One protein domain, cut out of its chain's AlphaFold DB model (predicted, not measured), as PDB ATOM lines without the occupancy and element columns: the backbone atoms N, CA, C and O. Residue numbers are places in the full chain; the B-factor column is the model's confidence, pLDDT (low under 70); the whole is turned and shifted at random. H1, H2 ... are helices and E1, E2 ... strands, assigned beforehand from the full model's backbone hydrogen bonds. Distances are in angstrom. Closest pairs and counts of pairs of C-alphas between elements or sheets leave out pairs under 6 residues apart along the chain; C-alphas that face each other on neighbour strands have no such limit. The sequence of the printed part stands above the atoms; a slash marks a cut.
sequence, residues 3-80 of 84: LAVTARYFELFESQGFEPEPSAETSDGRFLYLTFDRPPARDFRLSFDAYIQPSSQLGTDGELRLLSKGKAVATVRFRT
ATOM      1  N   LEU A   3      12.430  28.787   7.949       96.94
ATOM      2  CA  LEU A   3      12.852  29.337   6.671       96.94
ATOM      3  C   LEU A   3      14.305  29.784   6.780       96.94
ATOM      4  O   LEU A   3      14.678  30.397   7.770       96.94
ATOM      5  N   ALA A   4      15.107  29.519   5.753       98.00
ATOM      6  CA  ALA A   4      16.461  30.052   5.641       98.00
ATOM      7  C   ALA A   4      16.548  30.971   4.422       98.00
ATOM      8  O   ALA A   4      16.327  30.524   3.293       98.00
ATOM      9  N   VAL A   5      16.859  32.246   4.641       97.56
ATOM     10  CA  VAL A   5      16.943  33.281   3.601       97.56
ATOM     11  C   VAL A   5      18.371  33.778   3.501       97.56
ATOM     12  O   VAL A   5      19.035  33.933   4.516       97.56
ATOM     13  N   THR A   6      18.877  34.018   2.295       97.75
ATOM     14  CA  THR A   6      20.234  34.564   2.115       97.75
ATOM     15  C   THR A   6      20.390  35.865   2.907       97.75
ATOM     16  O   THR A   6      19.708  36.837   2.604       97.75
ATOM     17  N   ALA A   7      21.290  35.899   3.895       96.00
ATOM     18  CA  ALA A   7      21.386  37.012   4.848       96.00
ATOM     19  C   ALA A   7      21.694  38.343   4.145       96.00
ATOM     20  O   ALA A   7      21.033  39.350   4.377       96.00
ATOM     21  N   ARG A   8      22.625  38.305   3.184       94.00
ATOM     22  CA  ARG A   8      23.017  39.460   2.366       94.00
ATOM     23  C   ARG A   8      21.857  40.080   1.576       94.00
ATOM     24  O   ARG A   8      21.933  41.238   1.191       94.00
ATOM     25  N   TYR A   9      20.778  39.337   1.323       94.69
ATOM     26  CA  TYR A   9      19.608  39.891   0.640       94.69
ATOM     27  C   TYR A   9      18.977  41.043   1.434       94.69
ATOM     28  O   TYR A   9      18.514  42.014   0.842       94.69
ATOM     29  N   PHE A  10      19.017  40.966   2.766       92.94
ATOM     30  CA  PHE A  10      18.445  41.987   3.639       92.94
ATOM     31  C   PHE A  10      19.265  43.278   3.688       92.94
ATOM     32  O   PHE A  10      18.715  44.314   4.038       92.94
ATOM     33  N   GLU A  11      20.528  43.266   3.246       91.94
ATOM     34  CA  GLU A  11      21.337  44.488   3.115       91.94
ATOM     35  C   GLU A  11      20.759  45.465   2.080       91.94
ATOM     36  O   GLU A  11      21.061  46.653   2.117       91.94
ATOM     37  N   LEU A  12      19.892  45.003   1.170       93.31
ATOM     38  CA  LEU A  12      19.183  45.904   0.260       93.31
ATOM     39  C   LEU A  12      18.167  46.800   0.967       93.31
ATOM     40  O   LEU A  12      17.765  47.811   0.391       93.31
ATOM     41  N   PHE A  13      17.730  46.431   2.169       92.50
ATOM     42  CA  PHE A  13      16.503  46.938   2.759       92.50
ATOM     43  C   PHE A  13      16.722  47.640   4.100       92.50
ATOM     44  O   PHE A  13      17.548  47.239   4.916       92.50
ATOM     45  N   GLU A  14      15.954  48.695   4.342       90.50
ATOM     46  CA  GLU A  14      15.678  49.193   5.684       90.50
ATOM     47  C   GLU A  14      14.408  48.478   6.161       90.50
ATOM     48  O   GLU A  14      13.309  48.730   5.658       90.50
ATOM     49  N   SER A  15      14.576  47.485   7.040       79.25
ATOM     50  CA  SER A  15      13.490  46.578   7.423       79.25
ATOM     51  C   SER A  15      12.552  47.211   8.443       79.25
ATOM     52  O   SER A  15      13.016  47.740   9.453       79.25
ATOM     53  N   GLN A  16      11.247  47.058   8.230       79.56
ATOM     54  CA  GLN A  16      10.219  47.366   9.228       79.56
ATOM     55  C   GLN A  16       9.747  46.108   9.969       79.56
ATOM     56  O   GLN A  16       9.323  46.203  11.115       79.56
ATOM     57  N   GLY A  17       9.893  44.924   9.361       89.25
ATOM     58  CA  GLY A  17       9.696  43.643  10.039       89.25
ATOM     59  C   GLY A  17       9.094  42.563   9.145       89.25
ATOM     60  O   GLY A  17       8.874  42.754   7.946       89.25
ATOM     61  N   PHE A  18       8.832  41.408   9.749       93.81
ATOM     62  CA  PHE A  18       8.113  40.301   9.129       93.81
ATOM     63  C   PHE A  18       6.698  40.202   9.697       93.81
ATOM     64  O   PHE A  18       6.504  40.382  10.892       93.81
ATOM     65  N   GLU A  19       5.734  39.846   8.848       93.56
ATOM     66  CA  GLU A  19       4.369  39.517   9.264       93.56
ATOM     67  C   GLU A  19       3.981  38.124   8.726       93.56
ATOM     68  O   GLU A  19       3.876  37.949   7.502       93.56
ATOM     69  N   PRO A  20       3.776  37.119   9.600       93.38
ATOM     70  CA  PRO A  20       3.904  37.184  11.063       93.38
ATOM     71  C   PRO A  20       5.357  37.354  11.530       93.38
ATOM     72  O   PRO A  20       6.289  37.052  10.782       93.38
ATOM     73  N   GLU A  21       5.546  37.768  12.785       94.31
ATOM     74  CA  GLU A  21       6.867  37.780  13.419       94.31
ATOM     75  C   GLU A  21       7.393  36.345  13.641       94.31
ATOM     76  O   GLU A  21       6.625  35.437  13.992       94.31
ATOM     77  N   PRO A  22       8.700  36.100  13.438       95.69
ATOM     78  CA  PRO A  22       9.312  34.820  13.770       95.69
ATOM     79  C   PRO A  22       9.340  34.602  15.292       95.69
ATOM     80  O   PRO A  22       9.653  35.508  16.059       95.69
ATOM     81  N   SER A  23       9.091  33.371  15.744       96.19
ATOM     82  CA  SER A  23       9.233  32.987  17.156       96.19
ATOM     83  C   SER A  23      10.694  32.828  17.592       96.19
ATOM     84  O   SER A  23      10.991  32.886  18.785       96.19
ATOM     85  N   ALA A  24      11.615  32.646  16.641       96.75
ATOM     86  CA  ALA A  24      13.055  32.733  16.869       96.75
ATOM     87  C   ALA A  24      13.797  33.104  15.579       96.75
ATOM     88  O   ALA A  24      13.403  32.693  14.485       96.75
ATOM     89  N   GLU A  25      14.914  33.814  15.725       96.38
ATOM     90  CA  GLU A  25      15.797  34.204  14.629       96.38
ATOM     91  C   GLU A  25      17.256  33.877  14.969       96.38
ATOM     92  O   GLU A  25      17.713  34.078  16.097       96.38
ATOM     93  N   THR A  26      18.000  33.347  13.999       97.25
ATOM     94  CA  THR A  26      19.452  33.156  14.108       97.25
ATOM     95  C   THR A  26      20.121  33.292  12.744       97.25
ATOM     96  O   THR A  26      19.458  33.228  11.717       97.25
ATOM     97  N   SER A  27      21.437  33.477  12.702       96.25
ATOM     98  CA  SER A  27      22.193  33.613  11.455       96.25
ATOM     99  C   SER A  27      23.510  32.856  11.537       96.25
ATOM    100  O   SER A  27      24.181  32.876  12.567       96.25
ATOM    101  N   ASP A  28      23.898  32.214  10.434       96.00
ATOM    102  CA  ASP A  28      25.217  31.582  10.272       96.00
ATOM    103  C   ASP A  28      26.172  32.411   9.391       96.00
ATOM    104  O   ASP A  28      27.218  31.928   8.956       96.00
ATOM    105  N   GLY A  29      25.795  33.657   9.084       95.31
ATOM    106  CA  GLY A  29      26.524  34.562   8.194       95.31
ATOM    107  C   GLY A  29      26.226  34.364   6.706       95.31
ATOM    108  O   GLY A  29      26.451  35.278   5.914       95.31
ATOM    109  N   ARG A  30      25.669  33.218   6.299       96.81
ATOM    110  CA  ARG A  30      25.201  32.984   4.925       96.81
ATOM    111  C   ARG A  30      23.682  33.068   4.832       96.81
ATOM    112  O   ARG A  30      23.160  33.648   3.878       96.81
ATOM    113  N   PHE A  31      22.989  32.488   5.801       98.06
ATOM    114  CA  PHE A  31      21.543  32.465   5.891       98.06
ATOM    115  C   PHE A  31      21.067  33.065   7.209       98.06
ATOM    116  O   PHE A  31      21.636  32.809   8.268       98.06
ATOM    117  N   LEU A  32      19.986  33.832   7.111       97.19
ATOM    118  CA  LEU A  32      19.104  34.158   8.212       97.19
ATOM    119  C   LEU A  32      18.069  33.043   8.349       97.19
ATOM    120  O   LEU A  32      17.360  32.734   7.389       97.19
ATOM    121  N   TYR A  33      17.992  32.448   9.527       97.75
ATOM    122  CA  TYR A  33      17.048  31.401   9.878       97.75
ATOM    123  C   TYR A  33      15.907  32.011  10.682       97.75
ATOM    124  O   TYR A  33      16.124  32.556  11.761       97.75
ATOM    125  N   LEU A  34      14.695  31.896  10.148       96.75
ATOM    126  CA  LEU A  34      13.457  32.398  10.731       96.75
ATOM    127  C   LEU A  34      12.591  31.206  11.129       96.75
ATOM    128  O   LEU A  34      12.132  30.440  10.273       96.75
ATOM    129  N   THR A  35      12.375  31.038  12.428       96.56
ATOM    130  CA  THR A  35      11.485  30.011  12.966       96.56
ATOM    131  C   THR A  35      10.106  30.600  13.193       96.56
ATOM    132  O   THR A  35       9.967  31.669  13.768       96.56
ATOM    133  N   PHE A  36       9.082  29.872  12.766       94.31
ATOM    134  CA  PHE A  36       7.683  30.213  12.976       94.31
ATOM    135  C   PHE A  36       6.969  29.061  13.660       94.31
ATOM    136  O   PHE A  36       7.205  27.883  13.345       94.31
ATOM    137  N   ASP A  37       6.025  29.391  14.528       91.56
ATOM    138  CA  ASP A  37       5.097  28.401  15.046       91.56
ATOM    139  C   ASP A  37       4.234  27.841  13.914       91.56
ATOM    140  O   ASP A  37       4.060  28.442  12.850       91.56
ATOM    141  N   ARG A  38       3.744  26.611  14.092       84.81
ATOM    142  CA  ARG A  38       2.971  25.956  13.038       84.81
ATOM    143  C   ARG A  38       1.659  26.726  12.838       84.81
ATOM    144  O   ARG A  38       0.878  26.791  13.788       84.81
ATOM    145  N   PRO A  39       1.372  27.243  11.629       81.25
ATOM    146  CA  PRO A  39       0.110  27.922  11.393       81.25
ATOM    147  C   PRO A  39      -1.049  26.922  11.543       81.25
ATOM    148  O   PRO A  39      -0.906  25.754  11.166       81.25
ATOM    149  N   PRO A  40      -2.206  27.354  12.070       84.81
ATOM    150  CA  PRO A  40      -3.397  26.506  12.148       84.81
ATOM    151  C   PRO A  40      -3.992  26.227  10.757       84.81
ATOM    152  O   PRO A  40      -4.713  25.249  10.570       84.81
ATOM    153  N   ALA A  41      -3.686  27.082   9.778       88.19
ATOM    154  CA  ALA A  41      -4.108  26.944   8.395       88.19
ATOM    155  C   ALA A  41      -3.192  26.003   7.600       88.19
ATOM    156  O   ALA A  41      -2.039  25.755   7.956       88.19
ATOM    157  N   ARG A  42      -3.710  25.506   6.471       87.69
ATOM    158  CA  ARG A  42      -2.932  24.691   5.526       87.69
ATOM    159  C   ARG A  42      -1.792  25.484   4.886       87.69
ATOM    160  O   ARG A  42      -0.709  24.940   4.684       87.69
ATOM    161  N   ASP A  43      -2.064  26.744   4.569       90.75
ATOM    162  CA  ASP A  43      -1.155  27.608   3.834       90.75
ATOM    163  C   ASP A  43      -0.506  28.607   4.800       90.75
ATOM    164  O   ASP A  43      -1.160  29.161   5.686       90.75
ATOM    165  N   PHE A  44       0.792  28.837   4.621       90.19
ATOM    166  CA  PHE A  44       1.561  29.838   5.351       90.19
ATOM    167  C   PHE A  44       1.878  31.009   4.422       90.19
ATOM    168  O   PHE A  44       2.319  30.794   3.291       90.19
ATOM    169  N   ARG A  45       1.686  32.238   4.902       92.75
ATOM    170  CA  ARG A  45       2.070  33.460   4.194       92.75
ATOM    171  C   ARG A  45       2.983  34.277   5.092       92.75
ATOM    172  O   ARG A  45       2.610  34.569   6.220       92.75
ATOM    173  N   LEU A  46       4.136  34.644   4.549       92.56
ATOM    174  CA  LEU A  46       5.068  35.583   5.151       92.56
ATOM    175  C   LEU A  46       5.114  36.833   4.284       92.56
ATOM    176  O   LEU A  46       5.297  36.731   3.069       92.56
ATOM    177  N   SER A  47       4.959  37.984   4.918       94.50
ATOM    178  CA  SER A  47       5.163  39.295   4.315       94.50
ATOM    179  C   SER A  47       6.410  39.915   4.931       94.50
ATOM    180  O   SER A  47       6.674  39.729   6.116       94.50
ATOM    181  N   PHE A  48       7.187  40.622   4.121       93.25
ATOM    182  CA  PHE A  48       8.347  41.378   4.574       93.25
ATOM    183  C   PHE A  48       8.099  42.837   4.214       93.25
ATOM    184  O   PHE A  48       8.022  43.159   3.028       93.25
ATOM    185  N   ASP A  49       7.898  43.672   5.232       92.81
ATOM    186  CA  ASP A  49       7.685  45.103   5.053       92.81
ATOM    187  C   ASP A  49       9.024  45.827   5.162       92.81
ATOM    188  O   ASP A  49       9.751  45.703   6.158       92.81
ATOM    189  N   ALA A  50       9.387  46.526   4.094       92.50
ATOM    190  CA  ALA A  50      10.677  47.170   3.988       92.50
ATOM    191  C   ALA A  50      10.727  48.219   2.877       92.50
ATOM    192  O   ALA A  50      10.042  48.122   1.857       92.50
ATOM    193  N   TYR A  51      11.649  49.164   3.049       92.38
ATOM    194  CA  TYR A  51      12.069  50.098   2.008       92.38
ATOM    195  C   TYR A  51      13.434  49.689   1.462       92.38
ATOM    196  O   TYR A  51      14.223  49.063   2.164       92.38
ATOM    197  N   ILE A  52      13.743  50.055   0.219       92.62
ATOM    198  CA  ILE A  52      15.113  49.936  -0.295       92.62
ATOM    199  C   ILE A  52      15.994  50.971   0.409       92.62
ATOM    200  O   ILE A  52      15.628  52.144   0.475       92.62
ATOM    201  N   GLN A  53      17.156  50.551   0.912       90.75
ATOM    202  CA  GLN A  53      18.113  51.475   1.519       90.75
ATOM    203  C   GLN A  53      18.601  52.492   0.479       90.75
ATOM    204  O   GLN A  53      18.973  52.086  -0.625       90.75
ATOM    205  N   PRO A  54      18.730  53.787   0.820       87.12
ATOM    206  CA  PRO A  54      19.247  54.791  -0.113       87.12
ATOM    207  C   PRO A  54      20.649  54.474  -0.660       87.12
ATOM    208  O   PRO A  54      20.986  54.841  -1.785       87.12
ATOM    209  N   SER A  55      21.480  53.772   0.114       86.75
ATOM    210  CA  SER A  55      22.814  53.314  -0.298       86.75
ATOM    211  C   SER A  55      22.795  52.138  -1.280       86.75
ATOM    212  O   SER A  55      23.808  51.871  -1.929       86.75
ATOM    213  N   SER A  56      21.667  51.442  -1.417       89.12
ATOM    214  CA  SER A  56      21.522  50.270  -2.279       89.12
ATOM    215  C   SER A  56      21.156  50.695  -3.695       89.12
ATOM    216  O   SER A  56      19.997  50.866  -4.049       89.12
ATOM    217  N   GLN A  57      22.190  50.869  -4.516       85.38
ATOM    218  CA  GLN A  57      22.072  51.275  -5.922       85.38
ATOM    219  C   GLN A  57      22.033  50.081  -6.889       85.38
ATOM    220  O   GLN A  57      21.771  50.237  -8.079       85.38
ATOM    221  N   LEU A  58      22.319  48.877  -6.388       90.00
ATOM    222  CA  LEU A  58      22.330  47.637  -7.155       90.00
ATOM    223  C   LEU A  58      21.408  46.630  -6.486       90.00
ATOM    224  O   LEU A  58      21.434  46.474  -5.269       90.00
ATOM    225  N   GLY A  59      20.616  45.932  -7.297       92.31
ATOM    226  CA  GLY A  59      19.868  44.775  -6.829       92.31
ATOM    227  C   GLY A  59      20.786  43.599  -6.485       92.31
ATOM    228  O   GLY A  59      21.991  43.623  -6.744       92.31
ATOM    229  N   THR A  60      20.214  42.549  -5.904       94.56
ATOM    230  CA  THR A  60      20.956  41.342  -5.537       94.56
ATOM    231  C   THR A  60      20.106  40.094  -5.740       94.56
ATOM    232  O   THR A  60      18.871  40.148  -5.765       94.56
ATOM    233  N   ASP A  61      20.788  38.966  -5.896       96.69
ATOM    234  CA  ASP A  61      20.164  37.650  -5.950       96.69
ATOM    235  C   ASP A  61      19.974  37.120  -4.520       96.69
ATOM    236  O   ASP A  61      20.771  37.393  -3.618       96.69
ATOM    237  N   GLY A  62      18.927  36.329  -4.314       96.69
ATOM    238  CA  GLY A  62      18.650  35.693  -3.035       96.69
ATOM    239  C   GLY A  62      18.091  34.287  -3.193       96.69
ATOM    240  O   GLY A  62      17.585  33.875  -4.240       96.69
ATOM    241  N   GLU A  63      18.218  33.522  -2.118       98.06
ATOM    242  CA  GLU A  63      17.692  32.169  -2.001       98.06
ATOM    243  C   GLU A  63      16.899  32.045  -0.699       98.06
ATOM    244  O   GLU A  63      17.386  32.449   0.359       98.06
ATOM    245  N   LEU A  64      15.696  31.472  -0.797       97.62
ATOM    246  CA  LEU A  64      14.813  31.100   0.306       97.62
ATOM    247  C   LEU A  64      14.668  29.577   0.328       97.62
ATOM    248  O   LEU A  64      14.327  28.958  -0.683       97.62
ATOM    249  N   ARG A  65      14.873  28.967   1.491       98.19
ATOM    250  CA  ARG A  65      14.704  27.529   1.711       98.19
ATOM    251  C   ARG A  65      13.647  27.286   2.770       98.19
ATOM    252  O   ARG A  65      13.694  27.897   3.829       98.19
ATOM    253  N   LEU A  66      12.754  26.337   2.508       96.31
ATOM    254  CA  LEU A  66      11.892  25.764   3.537       96.31
ATOM    255  C   LEU A  66      12.615  24.581   4.173       96.31
ATOM    256  O   LEU A  66      12.967  23.628   3.470       96.31
ATOM    257  N   LEU A  67      12.822  24.633   5.486       96.44
ATOM    258  CA  LEU A  67      13.493  23.588   6.245       96.44
ATOM    259  C   LEU A  67      12.482  22.723   7.011       96.44
ATOM    260  O   LEU A  67      11.545  23.209   7.648       96.44
ATOM    261  N   SER A  68      12.694  21.409   6.968       92.12
ATOM    262  CA  SER A  68      12.002  20.429   7.802       92.12
ATOM    263  C   SER A  68      13.034  19.517   8.449       92.12
ATOM    264  O   SER A  68      13.816  18.862   7.757       92.12
ATOM    265  N   LYS A  69      13.062  19.494   9.788       89.31
ATOM    266  CA  LYS A  69      14.051  18.738  10.580       89.31
ATOM    267  C   LYS A  69      15.502  19.042  10.154       89.31
ATOM    268  O   LYS A  69      16.293  18.123   9.949       89.31
ATOM    269  N   GLY A  70      15.822  20.325   9.953       89.38
ATOM    270  CA  GLY A  70      17.158  20.797   9.563       89.38
ATOM    271  C   GLY A  70      17.566  20.504   8.113       89.38
ATOM    272  O   GLY A  70      18.717  20.719   7.746       89.38
ATOM    273  N   LYS A  71      16.655  19.997   7.270       94.81
ATOM    274  CA  LYS A  71      16.920  19.722   5.850       94.81
ATOM    275  C   LYS A  71      16.029  20.571   4.959       94.81
ATOM    276  O   LYS A  71      14.835  20.701   5.226       94.81
ATOM    277  N   ALA A  72      16.592  21.101   3.877       96.81
ATOM    278  CA  ALA A  72      15.816  21.820   2.875       96.81
ATOM    279  C   ALA A  72      14.883  20.855   2.134       96.81
ATOM    280  O   ALA A  72      15.336  19.873   1.549       96.81
ATOM    281  N   VAL A  73      13.581  21.142   2.173       97.00
ATOM    282  CA  VAL A  73      12.538  20.379   1.464       97.00
ATOM    283  C   VAL A  73      11.992  21.125   0.249       97.00
ATOM    284  O   VAL A  73      11.433  20.505  -0.649       97.00
ATOM    285  N   ALA A  74      12.189  22.443   0.197       97.06
ATOM    286  CA  ALA A  74      11.939  23.268  -0.977       97.06
ATOM    287  C   ALA A  74      12.941  24.426  -1.022       97.06
ATOM    288  O   ALA A  74      13.469  24.857   0.008       97.06
ATOM    289  N   THR A  75      13.224  24.928  -2.221       98.00
ATOM    290  CA  THR A  75      14.127  26.062  -2.435       98.00
ATOM    291  C   THR A  75      13.596  26.930  -3.560       98.00
ATOM    292  O   THR A  75      13.229  26.424  -4.618       98.00
ATOM    293  N   VAL A  76      13.587  28.235  -3.325       97.94
ATOM    294  CA  VAL A  76      13.250  29.255  -4.311       97.94
ATOM    295  C   VAL A  76      14.441  30.188  -4.437       97.94
ATOM    296  O   VAL A  76      14.989  30.652  -3.439       97.94
ATOM    297  N   ARG A  77      14.841  30.457  -5.676       98.19
ATOM    298  CA  ARG A  77      15.840  31.472  -6.006       98.19
ATOM    299  C   ARG A  77      15.145  32.632  -6.680       98.19
ATOM    300  O   ARG A  77      14.257  32.421  -7.503       98.19
ATOM    301  N   PHE A  78      15.563  33.834  -6.336       96.50
ATOM    302  CA  PHE A  78      15.000  35.058  -6.871       96.50
ATOM    303  C   PHE A  78      16.110  36.062  -7.159       96.50
ATOM    304  O   PHE A  78      17.201  35.998  -6.593       96.50
ATOM    305  N   ARG A  79      15.806  36.977  -8.075       96.50
ATOM    306  CA  ARG A  79      16.664  38.090  -8.462       96.50
ATOM    307  C   ARG A  79      15.875  39.374  -8.315       96.50
ATOM    308  O   ARG A  79      14.798  39.488  -8.898       96.50
ATOM    309  N   THR A  80      16.447  40.333  -7.604       94.38
ATOM    310  CA  THR A  80      15.890  41.678  -7.482       94.38
ATOM    311  C   THR A  80      16.702  42.624  -8.349       94.38
ATOM    312  O   THR A  80      17.927  42.642  -8.268       94.38
TER     313      THR A  80
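What this domain is: This is residues 3 to 80 of the 84 residues of an uncharacterized protein of Cryptosporangium phraense (UniProt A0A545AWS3). A twisted wall of five strands has a two-strand ribbon, E2 and E5, over one face, with the short helix H1 at one end between them; the other face is bare. Residues 38 to 43 stick out. The 78 printed residues run E1 H1 E2 E3 E4 E5 E6 E7, mostly strand, with the large sheet ordered E3, E4, E1, E6, E7; both sheets are antiparallel. The whole is compact, radius of gyration of the C-alphas 13.0 A, yet elongated, spanning 38 by 22 by 20 A.

Where its parts are: Find C-alpha 3 at (12.852, 29.337, 6.671), where E1, residues 3 to 6, begins. Beside it are E4, residues 31 to 35, and E6, residues 61 to 68, 23.5 A long. Look next for E3, residues 24 to 27, and E7, residues 71 to 79, 23.3 A long, which bends by 63 degrees at residue 74 and ends at (16.664, 38.090, -8.462). H1 is residues 7 to 12, E2 13 to 19, 15.6 A, and E5 47 to 52, 15.3 A.

How they stand to each other: Start at E1, an inner strand: N 4 and O 65 of E6 are 2.9 A apart, and N 5 and O 32 of E4 2.8 A. E3 and E4 form a hairpin, with N 33 and O 26 at 2.7 A; E6 and E7 form another, with N 76 and O 64 at 2.8 A. H1 is on this sheet at a height of 4.5 A, over none of its strands; its closest C-alphas to E4 are Ala 7 and Phe 31, 4.7 A. In H1, 0 of 2 O i to N i+4 pairs but 3 of 3 O i to N i+3 pairs are within hydrogen-bond range. E2 and E5 pair through N 14 and O 51, 2.8 A; E1 is apart from both.

The domain as a whole: Look to Pro 40 and Gln 57 for the two C-alphas farthest apart, 39.9 A. The link E4 to E5 is long, the printed part has no cut, and no printed residue is under 70 in pLDDT.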